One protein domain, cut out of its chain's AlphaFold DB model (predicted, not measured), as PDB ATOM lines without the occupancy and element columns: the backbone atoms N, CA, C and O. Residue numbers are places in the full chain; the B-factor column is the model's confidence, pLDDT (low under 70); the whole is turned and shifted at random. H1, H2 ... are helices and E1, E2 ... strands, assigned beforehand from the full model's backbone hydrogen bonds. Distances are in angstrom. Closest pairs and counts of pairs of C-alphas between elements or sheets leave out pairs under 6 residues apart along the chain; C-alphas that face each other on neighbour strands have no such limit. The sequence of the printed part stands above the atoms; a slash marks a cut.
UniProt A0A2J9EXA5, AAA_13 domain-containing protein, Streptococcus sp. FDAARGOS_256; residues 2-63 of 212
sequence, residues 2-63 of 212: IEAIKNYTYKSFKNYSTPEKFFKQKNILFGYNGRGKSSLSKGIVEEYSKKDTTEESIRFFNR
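AT A GLANCE: This is residues 2 to 63 of the 212 residues of the protein "AAA_13 domain-containing protein" of Streptococcus sp. FDAARGOS_256 (UniProt A0A2J9EXA5). There is little regular structure here: one helix, H1, runs through the middle, with the small hairpin E1 and E2 beside it. The long link of residues 17 to 36 loops round H1, and residues 58 to 63 run back alongside it. The 62 printed residues hold E1, E2 and H1 in that order, the two strands antiparallel; the class is mixed, with 20 residues in named elements. The whole is compact, radius of gyration of the C-alphas 11.8 A, spanning 31 by 28 by 22 A.

IN THESE COORDINATES: Find C-alpha 8 at (108.647, 100.496, 123.496), where E1, residues 8 to 10, begins. E2 follows at residues 13 to 16. H1, residues 37 to 49, runs 18.6 A to C-alpha 49 at (118.966, 101.634, 132.348).

HOW THE PARTS SIT: In the hairpin, look for N 8 and O 16, 2.9 A apart. The closest C-alphas of E1 and H1, Tyr 10 and Ser 39, are 6.4 A apart. Every O i to N i+4 pair in H1 is within hydrogen-bond range.

THE WHOLE: The printed part has no cut. The link E2 to H1 is long. Residues 52 to 57 have pLDDT under 70.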
ATOM      1  N   ILE A   2     111.714  99.916 138.180       83.69
ATOM      2  CA  ILE A   2     110.900 100.259 137.001       83.69
ATOM      3  C   ILE A   2     109.425 100.348 137.413       83.69
ATOM      4  O   ILE A   2     108.967  99.527 138.201       83.69
ATOM      5  N   GLU A   3     108.700 101.349 136.916       85.56
ATOM      6  CA  GLU A   3     107.278 101.559 137.252       85.56
ATOM      7  C   GLU A   3     106.362 101.239 136.074       85.56
ATOM      8  O   GLU A   3     105.320 100.609 136.250       85.56
ATOM      9  N   ALA A   4     106.784 101.636 134.874       90.19
ATOM     10  CA  ALA A   4     106.102 101.399 133.613       90.19
ATOM     11  C   ALA A   4     107.121 101.386 132.463       90.19
ATOM     12  O   ALA A   4     108.224 101.909 132.609       90.19
ATOM     13  N   ILE A   5     106.728 100.812 131.328       90.69
ATOM     14  CA  ILE A   5     107.411 100.935 130.037       90.69
ATOM     15  C   ILE A   5     106.604 101.909 129.179       90.69
ATOM     16  O   ILE A   5     105.378 101.790 129.131       90.69
ATOM     17  N   LYS A   6     107.264 102.850 128.496       89.25
ATOM     18  CA  LYS A   6     106.606 103.818 127.604       89.25
ATOM     19  C   LYS A   6     107.183 103.724 126.192       89.25
ATOM     20  O   LYS A   6     108.394 103.745 126.017       89.25
ATOM     21  N   ASN A   7     106.308 103.670 125.188       89.88
ATOM     22  CA  ASN A   7     106.642 103.756 123.760       89.88
ATOM     23  C   ASN A   7     107.694 102.737 123.286       89.88
ATOM     24  O   ASN A   7     108.521 103.033 122.423       89.88
ATOM     25  N   TYR A   8     107.671 101.522 123.834       92.00
ATOM     26  CA  TYR A   8     108.647 100.496 123.496       92.00
ATOM     27  C   TYR A   8     108.331  99.835 122.154       92.00
ATOM     28  O   TYR A   8     107.249  99.273 121.949       92.00
ATOM     29  N   THR A   9     109.315  99.848 121.259       91.44
ATOM     30  CA  THR A   9     109.221  99.224 119.939       91.44
ATOM     31  C   THR A   9     110.412  98.304 119.719       91.44
ATOM     32  O   THR A   9     111.535  98.750 119.505       91.44
ATOM     33  N   TYR A  10     110.160  96.996 119.751       89.81
ATOM     34  CA  TYR A  10     111.161  95.979 119.443       89.81
ATOM     35  C   TYR A  10     110.504  94.631 119.130       89.81
ATOM     36  O   TYR A  10     109.796  94.044 119.958       89.81
ATOM     37  N   LYS A  11     110.803  94.087 117.944       89.88
ATOM     38  CA  LYS A  11     110.271  92.809 117.437       89.88
ATOM     39  C   LYS A  11     108.741  92.724 117.550       89.88
ATOM     40  O   LYS A  11     108.029  93.322 116.757       89.88
ATOM     41  N   SER A  12     108.252  91.956 118.523       88.06
ATOM     42  CA  SER A  12     106.836  91.655 118.750       88.06
ATOM     43  C   SER A  12     106.050  92.822 119.358       88.06
ATOM     44  O   SER A  12     104.834  92.722 119.463       88.06
ATOM     45  N   PHE A  13     106.723  93.901 119.770       91.12
ATOM     46  CA  PHE A  13     106.106  95.088 120.358       91.12
ATOM     47  C   PHE A  13     106.256  96.283 119.413       91.12
ATOM     48  O   PHE A  13     107.362  96.557 118.946       91.12
ATOM     49  N   LYS A  14     105.150  96.986 119.147       91.38
ATOM     50  CA  LYS A  14     105.101  98.245 118.390       91.38
ATOM     51  C   LYS A  14     104.391  99.290 119.246       91.38
ATOM     52  O   LYS A  14     103.234  99.070 119.590       91.38
ATOM     53  N   ASN A  15     105.079 100.377 119.595       91.38
ATOM     54  CA  ASN A  15     104.583 101.463 120.453       91.38
ATOM     55  C   ASN A  15     103.894 100.955 121.731       91.38
ATOM     56  O   ASN A  15     102.839 101.441 122.132       91.38
ATOM     57  N   TYR A  16     104.479  99.934 122.354       92.06
ATOM     58  CA  TYR A  16     103.911  99.301 123.532       92.06
ATOM     59  C   TYR A  16     104.175 100.145 124.780       92.06
ATOM     60  O   TYR A  16     105.320 100.491 125.073       92.06
ATOM     61  N   SER A  17     103.116 100.413 125.538       91.38
ATOM     62  CA  SER A  17     103.175 101.122 126.814       91.38
ATOM     63  C   SER A  17     102.401 100.345 127.873       91.38
ATOM     64  O   SER A  17     101.339  99.787 127.590       91.38
ATOM     65  N   THR A  18     102.920 100.306 129.096       90.81
ATOM     66  CA  THR A  18     102.209  99.741 130.249       90.81
ATOM     67  C   THR A  18     101.541 100.854 131.058       90.81
ATOM     68  O   THR A  18     102.036 101.984 131.053       90.81
ATOM     69  N   PRO A  19     100.480 100.548 131.822       91.50
ATOM     70  CA  PRO A  19      99.942 101.468 132.822       91.50
ATOM     71  C   PRO A  19     101.001 101.920 133.837       91.50
ATOM     72  O   PRO A  19     102.029 101.262 134.027       91.50
ATOM     73  N   GLU A  20     100.736 103.026 134.530       87.38
ATOM     74  CA  GLU A  20     101.572 103.451 135.652       87.38
ATOM     75  C   GLU A  20     101.506 102.442 136.808       87.38
ATOM     76  O   GLU A  20     100.471 101.819 137.054       87.38
ATOM     77  N   LYS A  21     102.625 102.260 137.526       86.88
ATOM     78  CA  LYS A  21     102.766 101.302 138.646       86.88
ATOM     79  C   LYS A  21     102.435  99.843 138.278       86.88
ATOM     80  O   LYS A  21     102.027  99.051 139.142       86.88
ATOM     81  N   PHE A  22     102.628  99.484 137.008       89.88
ATOM     82  CA  PHE A  22     102.388  98.144 136.480       89.88
ATOM     83  C   PHE A  22     103.330  97.104 137.100       89.88
ATOM     84  O   PHE A  22     102.895  96.016 137.473       89.88
ATOM     85  N   PHE A  23     104.609  97.447 137.269       89.62
ATOM     86  CA  PHE A  23     105.598  96.540 137.847       89.62
ATOM     87  C   PHE A  23     105.573  96.560 139.378       89.62
ATOM     88  O   PHE A  23     105.549  97.615 140.014       89.62
ATOM     89  N   LYS A  24     105.619  95.369 139.981       89.50
ATOM     90  CA  LYS A  24     105.778  95.161 141.430       89.50
ATOM     91  C   LYS A  24     107.227  94.821 141.770       89.50
ATOM     92  O   LYS A  24     108.070  94.711 140.885       89.50
ATOM     93  N   GLN A  25     107.545  94.663 143.055       86.00
ATOM     94  CA  GLN A  25     108.916  94.360 143.492       86.00
ATOM     95  C   GLN A  25     109.426  93.025 142.921       86.00
ATOM     96  O   GLN A  25     110.594  92.907 142.562       86.00
ATOM     97  N   LYS A  26     108.538  92.030 142.801       88.00
ATOM     98  CA  LYS A  26     108.791  90.746 142.142       88.00
ATOM     99  C   LYS A  26     107.750  90.560 141.044       88.00
ATOM    100  O   LYS A  26     106.560  90.692 141.307       88.00
ATOM    101  N   ASN A  27     108.197  90.251 139.830       87.38
ATOM    102  CA  ASN A  27     107.321  89.994 138.688       87.38
ATOM    103  C   ASN A  27     107.745  88.680 138.036       87.38
ATOM    104  O   ASN A  27     108.933  88.467 137.801       87.38
ATOM    105  N   ILE A  28     106.777  87.827 137.716       90.06
ATOM    106  CA  ILE A  28     106.989  86.616 136.923       90.06
ATOM    107  C   ILE A  28     106.244  86.820 135.608       90.06
ATOM    108  O   ILE A  28     105.037  87.046 135.604       90.06
ATOM    109  N   LEU A  29     106.971  86.775 134.492       88.69
ATOM    110  CA  LEU A  29     106.410  86.967 133.156       88.69
ATOM    111  C   LEU A  29     106.335  85.619 132.449       88.69
ATOM    112  O   LEU A  29     107.363  85.024 132.120       88.69
ATOM    113  N   PHE A  30     105.116  85.149 132.197       90.00
ATOM    114  CA  PHE A  30     104.864  83.872 131.541       90.00
ATOM    115  C   PHE A  30     104.209  84.055 130.169       90.00
ATOM    116  O   PHE A  30     103.486  85.013 129.911       90.00
ATOM    117  N   GLY A  31     104.468  83.106 129.274       88.12
ATOM    118  CA  GLY A  31     103.841  83.021 127.963       88.12
ATOM    119  C   GLY A  31     104.431  81.873 127.155       88.12
ATOM    120  O   GLY A  31     105.557  81.439 127.403       88.12
ATOM    121  N   TYR A  32     103.707  81.394 126.148       91.31
ATOM    122  CA  TYR A  32     104.202  80.350 125.248       91.31
ATOM    123  C   TYR A  32     105.396  80.818 124.394       91.31
ATOM    124  O   TYR A  32     105.759  82.005 124.357       91.31
ATOM    125  N   ASN A  33     106.066  79.877 123.729       86.81
ATOM    126  CA  ASN A  33     107.149  80.189 122.796       86.81
ATOM    127  C   ASN A  33     106.651  81.123 121.681       86.81
ATOM    128  O   ASN A  33     105.494  81.067 121.275       86.81
ATOM    129  N   GLY A  34     107.499  82.063 121.257       85.75
ATOM    130  CA  GLY A  34     107.149  83.065 120.241       85.75
ATOM    131  C   GLY A  34     106.300  84.252 120.722       85.75
ATOM    132  O   GLY A  34     106.166  85.223 119.990       85.75
ATOM    133  N   ARG A  35     105.799  84.266 121.967       89.19
ATOM    134  CA  ARG A  35     104.952  85.360 122.500       89.19
ATOM    135  C   ARG A  35     105.706  86.633 122.914       89.19
ATOM    136  O   ARG A  35     105.196  87.437 123.678       89.19
ATOM    137  N   GLY A  36     106.945  86.808 122.457       89.31
ATOM    138  CA  GLY A  36     107.705  88.036 122.704       89.31
ATOM    139  C   GLY A  36     108.330  88.175 124.097       89.31
ATOM    140  O   GLY A  36     108.878  89.232 124.379       89.31
ATOM    141  N   LYS A  37     108.345  87.134 124.947       90.88
ATOM    142  CA  LYS A  37     108.948  87.186 126.301       90.88
ATOM    143  C   LYS A  37     110.343  87.828 126.324       90.88
ATOM    144  O   LYS A  37     110.560  88.812 127.017       90.88
ATOM    145  N   SER A  38     111.270  87.328 125.502       89.12
ATOM    146  CA  SER A  38     112.641  87.856 125.418       89.12
ATOM    147  C   SER A  38     112.699  89.292 124.891       89.12
ATOM    148  O   SER A  38     113.595  90.046 125.260       89.12
ATOM    149  N   SER A  39     111.758  89.671 124.022       90.25
ATOM    150  CA  SER A  39     111.625  91.041 123.524       90.25
ATOM    151  C   SER A  39     111.144  91.970 124.637       90.25
ATOM    152  O   SER A  39     111.684  93.057 124.771       90.25
ATOM    153  N   LEU A  40     110.205  91.535 125.480       91.19
ATOM    154  CA  LEU A  40     109.739  92.308 126.631       91.19
ATOM    155  C   LEU A  40     110.843  92.480 127.680       91.19
ATOM    156  O   LEU A  40     111.041  93.580 128.183       91.19
ATOM    157  N   SER A  41     111.617  91.425 127.962       89.50
ATOM    158  CA  SER A  41     112.748  91.501 128.897       89.50
ATOM    159  C   SER A  41     113.791  92.542 128.480       89.50
ATOM    160  O   SER A  41     114.340  93.215 129.345       89.50
ATOM    161  N   LYS A  42     114.040  92.715 127.171       88.75
ATOM    162  CA  LYS A  42     114.917  93.788 126.671       88.75
ATOM    163  C   LYS A  42     114.357  95.176 126.982       88.75
ATOM    164  O   LYS A  42     115.109  96.006 127.473       88.75
ATOM    165  N   GLY A  43     113.057  95.389 126.784       89.06
ATOM    166  CA  GLY A  43     112.404  96.664 127.095       89.06
ATOM    167  C   GLY A  43     112.431  96.995 128.586       89.06
ATOM    168  O   GLY A  43     112.644  98.142 128.954       89.06
ATOM    169  N   ILE A  44     112.307  95.985 129.457       89.81
ATOM    170  CA  ILE A  44     112.460  96.164 130.911       89.81
ATOM    171  C   ILE A  44     113.881  96.611 131.263       89.81
ATOM    172  O   ILE A  44     114.048  97.526 132.065       89.81
ATOM    173  N   VAL A  45     114.901  95.971 130.681       87.50
ATOM    174  CA  VAL A  45     116.305  96.347 130.908       87.50
ATOM    175  C   VAL A  45     116.578  97.755 130.387       87.50
ATOM    176  O   VAL A  45     117.195  98.539 131.092       87.50
ATOM    177  N   GLU A  46     116.083  98.095 129.198       86.88
ATOM    178  CA  GLU A  46     116.254  99.418 128.593       86.88
ATOM    179  C   GLU A  46     115.631 100.530 129.450       86.88
ATOM    180  O   GLU A  46     116.297 101.511 129.767       86.88
ATOM    181  N   GLU A  47     114.386 100.353 129.895       86.62
ATOM    182  CA  GLU A  47     113.706 101.305 130.781       86.62
ATOM    183  C   GLU A  47     114.344 101.397 132.168       86.62
ATOM    184  O   GLU A  47     114.339 102.459 132.789       86.62
ATOM    185  N   TYR A  48     114.919 100.303 132.667       84.31
ATOM    186  CA  TYR A  48     115.677 100.335 133.910       84.31
ATOM    187  C   TYR A  48     116.985 101.125 133.741       84.31
ATOM    188  O   TYR A  48     117.291 101.968 134.581       84.31
ATOM    189  N   SER A  49     117.715 100.921 132.640       79.88
ATOM    190  CA  SER A  49     118.966 101.634 132.348       79.88
ATOM    191  C   SER A  49     118.783 103.144 132.151       79.88
ATOM    192  O   SER A  49     119.711 103.895 132.426       79.88
ATOM    193  N   LYS A  50     117.598 103.613 131.729       80.25
ATOM    194  CA  LYS A  50     117.288 105.054 131.602       80.25
ATOM    195  C   LYS A  50     117.306 105.816 132.935       80.25
ATOM    196  O   LYS A  50     117.377 107.038 132.920       80.25
ATOM    197  N   LYS A  51     117.209 105.134 134.085       71.50
ATOM    198  CA  LYS A  51     117.098 105.764 135.417       71.50
ATOM    199  C   LYS A  51     118.451 106.038 136.107       71.50
ATOM    200  O   LYS A  51     118.494 106.046 137.333       71.50
ATOM    201  N   ASP A  52     119.536 106.231 135.350       58.28
ATOM    202  CA  ASP A  52     120.895 106.533 135.859       58.28
ATOM    203  C   ASP A  52     121.445 105.540 136.904       58.28
ATOM    204  O   ASP A  52     122.282 105.851 137.751       58.28
ATOM    205  N   THR A  53     121.000 104.286 136.846       58.75
ATOM    206  CA  THR A  53     121.603 103.204 137.628       58.75
ATOM    207  C   THR A  53     122.822 102.649 136.906       58.75
ATOM    208  O   THR A  53     122.745 102.315 135.723       58.75
ATOM    209  N   THR A  54     123.932 102.490 137.630       57.44
ATOM    210  CA  THR A  54     125.156 101.871 137.114       57.44
ATOM    211  C   THR A  54     124.852 100.514 136.463       57.44
ATOM    212  O   THR A  54     124.136  99.676 137.028       57.44
ATOM    213  N   GLU A  55     125.424 100.273 135.272       56.59
ATOM    214  CA  GLU A  55     125.264  99.025 134.495       56.59
ATOM    215  C   GLU A  55     125.654  97.752 135.289       56.59
ATOM    216  O   GLU A  55     125.340  96.637 134.872       56.59
ATOM    217  N   GLU A  56     126.328  97.904 136.432       56.69
ATOM    218  CA  GLU A  56     126.799  96.831 137.318       56.69
ATOM    219  C   GLU A  56     125.665  96.135 138.098       56.69
ATOM    220  O   GLU A  56     125.823  94.994 138.534       56.69
ATOM    221  N   SER A  57     124.491  96.768 138.223       66.19
ATOM    222  CA  SER A  57     123.353  96.232 138.990       66.19
ATOM    223  C   SER A  57     122.427  95.290 138.201       66.19
ATOM    224  O   SER A  57     121.541  94.658 138.784       66.19
ATOM    225  N   ILE A  58     122.628  95.149 136.884       75.12
ATOM    226  CA  ILE A  58     121.726  94.403 135.995       75.12
ATOM    227  C   ILE A  58     122.419  93.160 135.437       75.12
ATOM    228  O   ILE A  58     123.387  93.242 134.680       75.12
ATOM    229  N   ARG A  59     121.862  91.979 135.723       76.25
ATOM    230  CA  ARG A  59     122.276  90.714 135.094       76.25
ATOM    231  C   ARG A  59     121.247  90.286 134.055       76.25
ATOM    232  O   ARG A  59     120.197  89.749 134.398       76.25
ATOM    233  N   PHE A  60     121.548  90.527 132.780       82.25
ATOM    234  CA  PHE A  60     120.664  90.181 131.668       82.25
ATOM    235  C   PHE A  60     121.225  89.027 130.834       82.25
ATOM    236  O   PHE A  60     122.083  89.227 129.976       82.25
ATOM    237  N   PHE A  61     120.712  87.819 131.062       80.75
ATOM    238  CA  PHE A  61     121.117  86.612 130.343       80.75
ATOM    239  C   PHE A  61     120.218  86.388 129.122       80.75
ATOM    240  O   PHE A  61     119.065  85.975 129.245       80.75
ATOM    241  N   ASN A  62     120.732  86.670 127.927       82.94
ATOM    242  CA  ASN A  62     120.053  86.387 126.663       82.94
ATOM    243  C   ASN A  62     120.934  85.522 125.743       82.94
ATOM    244  O   ASN A  62     122.079  85.223 126.064       82.94
ATOM    245  N   ARG A  63     120.407  85.135 124.575       79.38
ATOM    246  CA  ARG A  63     121.153  84.338 123.583       79.38
ATOM    247  C   ARG A  63     122.480  84.980 123.164       79.38
ATOM    248  O   ARG A  63     123.450  84.277 122.916       79.38
TER     249      ARG A  63